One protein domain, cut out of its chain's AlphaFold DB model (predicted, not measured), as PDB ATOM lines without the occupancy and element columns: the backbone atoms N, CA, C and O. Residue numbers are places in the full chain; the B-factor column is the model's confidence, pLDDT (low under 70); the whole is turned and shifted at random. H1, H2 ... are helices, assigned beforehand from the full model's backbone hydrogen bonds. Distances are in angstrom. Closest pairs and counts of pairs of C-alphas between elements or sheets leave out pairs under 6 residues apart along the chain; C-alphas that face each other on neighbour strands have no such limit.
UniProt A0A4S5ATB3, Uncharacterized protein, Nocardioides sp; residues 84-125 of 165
ATOM      1  N   GLU A  84     -20.986 -58.500  26.794       78.31
ATOM      2  CA  GLU A  84     -22.335 -58.017  27.100       78.31
ATOM      3  C   GLU A  84     -22.506 -56.491  26.948       78.31
ATOM      4  O   GLU A  84     -23.605 -56.022  26.631       78.31
ATOM      5  N   CYS A  85     -21.431 -55.700  27.049       84.12
ATOM      6  CA  CYS A  85     -21.481 -54.249  26.835       84.12
ATOM      7  C   CYS A  85     -21.797 -53.853  25.384       84.12
ATOM      8  O   CYS A  85     -22.177 -52.709  25.136       84.12
ATOM      9  N   THR A  86     -21.695 -54.778  24.422       81.19
ATOM     10  CA  THR A  86     -22.073 -54.515  23.021       81.19
ATOM     11  C   THR A  86     -23.589 -54.487  22.794       81.19
ATOM     12  O   THR A  86     -24.048 -53.893  21.814       81.19
ATOM     13  N   TYR A  87     -24.366 -55.068  23.716       84.69
ATOM     14  CA  TYR A  87     -25.826 -55.182  23.616       84.69
ATOM     15  C   TYR A  87     -26.577 -54.258  24.583       84.69
ATOM     16  O   TYR A  87     -27.729 -53.910  24.325       84.69
ATOM     17  N   CYS A  88     -25.939 -53.812  25.671       87.25
ATOM     18  CA  CYS A  88     -26.552 -52.887  26.622       87.25
ATOM     19  C   CYS A  88     -26.663 -51.456  26.036       87.25
ATOM     20  O   CYS A  88     -25.642 -50.864  25.665       87.25
ATOM     21  N   PRO A  89     -27.864 -50.841  25.989       87.56
ATOM     22  CA  PRO A  89     -28.049 -49.500  25.425       87.56
ATOM     23  C   PRO A  89     -27.304 -48.417  26.215       87.56
ATOM     24  O   PRO A  89     -26.791 -47.470  25.622       87.56
ATOM     25  N   VAL A  90     -27.175 -48.581  27.535       85.56
ATOM     26  CA  VAL A  90     -26.409 -47.661  28.388       85.56
ATOM     27  C   VAL A  90     -24.923 -47.723  28.033       85.56
ATOM     28  O   VAL A  90     -24.305 -46.687  27.792       85.56
ATOM     29  N   CYS A  91     -24.360 -48.930  27.915       86.38
ATOM     30  CA  CYS A  91     -22.954 -49.118  27.557       86.38
ATOM     31  C   CYS A  91     -22.641 -48.564  26.162       86.38
ATOM     32  O   CYS A  91     -21.607 -47.924  25.975       86.38
ATOM     33  N   ARG A  92     -23.561 -48.708  25.198       86.75
ATOM     34  CA  ARG A  92     -23.415 -48.111  23.861       86.75
ATOM     35  C   ARG A  92     -23.343 -46.581  23.919       86.75
ATOM     36  O   ARG A  92     -22.505 -45.993  23.240       86.75
ATOM     37  N   VAL A  93     -24.169 -45.932  24.741       87.69
ATOM     38  CA  VAL A  93     -24.105 -44.471  24.933       87.69
ATOM     39  C   VAL A  93     -22.789 -44.061  25.599       87.69
ATOM     40  O   VAL A  93     -22.120 -43.148  25.115       87.69
ATOM     41  N   VAL A  94     -22.374 -44.753  26.665       85.38
ATOM     42  CA  VAL A  94     -21.102 -44.483  27.361       85.38
ATOM     43  C   VAL A  94     -19.914 -44.616  26.411       85.38
ATOM     44  O   VAL A  94     -19.021 -43.768  26.430       85.38
ATOM     45  N   HIS A  95     -19.912 -45.636  25.553       83.88
ATOM     46  CA  HIS A  95     -18.862 -45.853  24.565       83.88
ATOM     47  C   HIS A  95     -18.754 -44.676  23.585       83.88
ATOM     48  O   HIS A  95     -17.680 -44.094  23.456       83.88
ATOM     49  N   VAL A  96     -19.877 -44.228  23.010       87.69
ATOM     50  CA  VAL A  96     -19.910 -43.054  22.118       87.69
ATOM     51  C   VAL A  96     -19.381 -41.801  22.823       87.69
ATOM     52  O   VAL A  96     -18.559 -41.066  22.274       87.69
ATOM     53  N   VAL A  97     -19.800 -41.559  24.069       85.88
ATOM     54  CA  VAL A  97     -19.310 -40.414  24.850       85.88
ATOM     55  C   VAL A  97     -17.810 -40.540  25.126       85.88
ATOM     56  O   VAL A  97     -17.085 -39.550  25.037       85.88
ATOM     57  N   ARG A  98     -17.295 -41.735  25.422       84.25
ATOM     58  CA  ARG A  98     -15.860 -41.944  25.663       84.25
ATOM     59  C   ARG A  98     -15.025 -41.706  24.408       84.25
ATOM     60  O   ARG A  98     -14.026 -40.998  24.517       84.25
ATOM     61  N   GLU A  99     -15.475 -42.184  23.252       87.25
ATOM     62  CA  GLU A  99     -14.778 -42.036  21.968       87.25
ATOM     63  C   GLU A  99     -14.789 -40.606  21.405       87.25
ATOM     64  O   GLU A  99     -13.942 -40.264  20.576       87.25
ATOM     65  N   THR A 100     -15.692 -39.726  21.859       90.12
ATOM     66  CA  THR A 100     -15.633 -38.316  21.435       90.12
ATOM     67  C   THR A 100     -14.334 -37.635  21.875       90.12
ATOM     68  O   THR A 100     -13.909 -37.723  23.033       90.12
ATOM     69  N   SER A 101     -13.716 -36.913  20.937       91.44
ATOM     70  CA  SER A 101     -12.503 -36.127  21.190       91.44
ATOM     71  C   SER A 101     -12.702 -35.095  22.316       91.44
ATOM     72  O   SER A 101     -13.812 -34.571  22.491       91.44
ATOM     73  N   PRO A 102     -11.651 -34.782  23.093       87.19
ATOM     74  CA  PRO A 102     -11.731 -33.801  24.175       87.19
ATOM     75  C   PRO A 102     -12.133 -32.400  23.685       87.19
ATOM     76  O   PRO A 102     -12.851 -31.693  24.392       87.19
ATOM     77  N   GLU A 103     -11.768 -32.020  22.460       90.19
ATOM     78  CA  GLU A 103     -12.179 -30.762  21.834       90.19
ATOM     79  C   GLU A 103     -13.696 -30.724  21.597       90.19
ATOM     80  O   GLU A 103     -14.365 -29.750  21.950       90.19
ATOM     81  N   VAL A 104     -14.278 -31.807  21.068       92.06
ATOM     82  CA  VAL A 104     -15.735 -31.913  20.862       92.06
ATOM     83  C   VAL A 104     -16.478 -31.909  22.196       92.06
ATOM     84  O   VAL A 104     -17.491 -31.222  22.328       92.06
ATOM     85  N   LYS A 105     -15.956 -32.606  23.211       90.69
ATOM     86  CA  LYS A 105     -16.513 -32.579  24.573       90.69
ATOM     87  C   LYS A 105     -16.560 -31.158  25.137       90.69
ATOM     88  O   LYS A 105     -17.579 -30.767  25.705       90.69
ATOM     89  N   ALA A 106     -15.501 -30.368  24.948       90.31
ATOM     90  CA  ALA A 106     -15.474 -28.976  25.391       90.31
ATOM     91  C   ALA A 106     -16.564 -28.136  24.700       90.31
ATOM     92  O   ALA A 106     -17.299 -27.411  25.370       90.31
ATOM     93  N   HIS A 107     -16.736 -28.283  23.384       91.38
ATOM     94  CA  HIS A 107     -17.802 -27.590  22.653       91.38
ATOM     95  C   HIS A 107     -19.206 -28.012  23.105       91.38
ATOM     96  O   HIS A 107     -20.079 -27.157  23.267       91.38
ATOM     97  N   LEU A 108     -19.418 -29.302  23.370       91.19
ATOM     98  CA  LEU A 108     -20.684 -29.813  23.898       91.19
ATOM     99  C   LEU A 108     -20.993 -29.254  25.289       91.19
ATOM    100  O   LEU A 108     -22.129 -28.872  25.539       91.19
ATOM    101  N   MET A 109     -19.996 -29.138  26.168       89.88
ATOM    102  CA  MET A 109     -20.165 -28.522  27.490       89.88
ATOM    103  C   MET A 109     -20.563 -27.041  27.392       89.88
ATOM    104  O   MET A 109     -21.446 -26.573  28.117       89.88
ATOM    105  N   VAL A 110     -19.966 -26.294  26.460       92.19
ATOM    106  CA  VAL A 110     -20.345 -24.893  26.203       92.19
ATOM    107  C   VAL A 110     -21.777 -24.796  25.661       92.19
ATOM    108  O   VAL A 110     -22.564 -23.967  26.123       92.19
ATOM    109  N   ALA A 111     -22.161 -25.670  24.730       90.38
ATOM    110  CA  ALA A 111     -23.532 -25.723  24.226       90.38
ATOM    111  C   ALA A 111     -24.536 -26.103  25.330       90.38
ATOM    112  O   ALA A 111     -25.573 -25.457  25.473       90.38
ATOM    113  N   ALA A 112     -24.205 -27.103  26.149       88.19
ATOM    114  CA  ALA A 112     -25.036 -27.566  27.255       88.19
ATOM    115  C   ALA A 112     -25.255 -26.468  28.302       88.19
ATOM    116  O   ALA A 112     -26.386 -26.243  28.725       88.19
ATOM    117  N   SER A 113     -24.204 -25.735  28.676       88.88
ATOM    118  CA  SER A 113     -24.328 -24.606  29.608       88.88
ATOM    119  C   SER A 113     -25.210 -23.485  29.048       88.88
ATOM    120  O   SER A 113     -26.076 -22.981  29.763       88.88
ATOM    121  N   SER A 114     -25.075 -23.162  27.760       90.19
ATOM    122  CA  SER A 114     -25.934 -22.177  27.085       90.19
ATOM    123  C   SER A 114     -27.402 -22.621  27.056       90.19
ATOM    124  O   SER A 114     -28.306 -21.824  27.308       90.19
ATOM    125  N   LEU A 115     -27.653 -23.912  26.810       88.94
ATOM    126  CA  LEU A 115     -28.993 -24.499  26.849       88.94
ATOM    127  C   LEU A 115     -29.605 -24.431  28.255       88.94
ATOM    128  O   LEU A 115     -30.759 -24.036  28.398       88.94
ATOM    129  N   MET A 116     -28.841 -24.776  29.296       89.25
ATOM    130  CA  MET A 116     -29.304 -24.699  30.688       89.25
ATOM    131  C   MET A 116     -29.630 -23.262  31.100       89.25
ATOM    132  O   MET A 116     -30.632 -23.030  31.771       89.25
ATOM    133  N   GLN A 117     -28.827 -22.289  30.667       87.06
ATOM    134  CA  GLN A 117     -29.102 -20.870  30.900       87.06
ATOM    135  C   GLN A 117     -30.395 -20.422  30.209       87.06
ATOM    136  O   GLN A 117     -31.211 -19.735  30.823       87.06
ATOM    137  N   ALA A 118     -30.622 -20.847  28.964       87.25
ATOM    138  CA  ALA A 118     -31.868 -20.568  28.257       87.25
ATOM    139  C   ALA A 118     -33.079 -21.212  28.956       87.25
ATOM    140  O   ALA A 118     -34.109 -20.561  29.135       87.25
ATOM    141  N   ALA A 119     -32.943 -22.461  29.408       84.00
ATOM    142  CA  ALA A 119     -33.980 -23.157  30.163       84.00
ATOM    143  C   ALA A 119     -34.294 -22.450  31.493       84.00
ATOM    144  O   ALA A 119     -35.464 -22.272  31.827       84.00
ATOM    145  N   ALA A 120     -33.273 -21.990  32.223       85.00
ATOM    146  CA  ALA A 120     -33.451 -21.209  33.447       85.00
ATOM    147  C   ALA A 120     -34.204 -19.897  33.182       85.00
ATOM    148  O   ALA A 120     -35.140 -19.570  33.908       85.00
ATOM    149  N   GLY A 121     -33.861 -19.192  32.099       84.62
ATOM    150  CA  GLY A 121     -34.579 -17.990  31.675       84.62
ATOM    151  C   GLY A 121     -36.050 -18.252  31.338       84.62
ATOM    152  O   GLY A 121     -36.905 -17.456  31.707       84.62
ATOM    153  N   LEU A 122     -36.370 -19.379  30.692       82.62
ATOM    154  CA  LEU A 122     -37.759 -19.777  30.432       82.62
ATOM    155  C   LEU A 122     -38.521 -20.090  31.725       82.62
ATOM    156  O   LEU A 122     -39.673 -19.684  31.858       82.62
ATOM    157  N   MET A 123     -37.893 -20.768  32.689       78.81
ATOM    158  CA  MET A 123     -38.530 -21.088  33.970       78.81
ATOM    159  C   MET A 123     -38.857 -19.840  34.799       78.81
ATOM    160  O   MET A 123     -39.908 -19.807  35.429       78.81
ATOM    161  N   GLU A 124     -38.031 -18.791  34.730       77.38
ATOM    162  CA  GLU A 124     -38.297 -17.501  35.392       77.38
ATOM    163  C   GLU A 124     -39.562 -16.808  34.849       77.38
ATOM    164  O   GLU A 124     -40.219 -16.042  35.549       77.38
ATOM    165  N   THR A 125     -39.944 -17.090  33.598       75.62
ATOM    166  CA  THR A 125     -41.153 -16.513  32.989       75.62
ATOM    167  C   THR A 125     -42.444 -17.253  33.349       75.62
ATOM    168  O   THR A 125     -43.529 -16.793  32.984       75.62
TER     169      THR A 125
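What this domain is: This is residues 84 to 125 of the 165 residues of an uncharacterized protein of Nocardioides sp (UniProt A0A4S5ATB3). A long helix, H2, and a shorter one, H1, make a flat, open V with unequal arms, its corner at residues 100 and 101. The 42 printed residues hold two named helices, H1 then H2, and no named strand; the class is all helix. The whole is extended, with a radius of gyration of the C-alphas of 14.8 A and spans of 46 by 23 by 5 A.

How they stand to each other: Start with H2, residues 102 to 124; its residues 106 to 124 stand free. A tight link of two residues joins it to H1, residues 89 to 99. The two helices are only just apart, their closest C-alphas 8.3 A from each other. In H1 and H2 every O i to N i+4 pair is within hydrogen-bond range.

Where its parts are: Find C-alpha 102 at (-11.731, -33.801, 24.175); from there H2 runs 33.1 A to C-alpha 124 at (-38.297, -17.501, 35.392). H1 begins at C-alpha 89, (-28.049, -49.500, 25.425), and covers 15.6 A.

The domain as a whole: Look to the C-alphas of Glu 84 and Thr 125 for the two farthest apart, 45.9 A. The printed part has no cut, and no printed residue is under pLDDT 70.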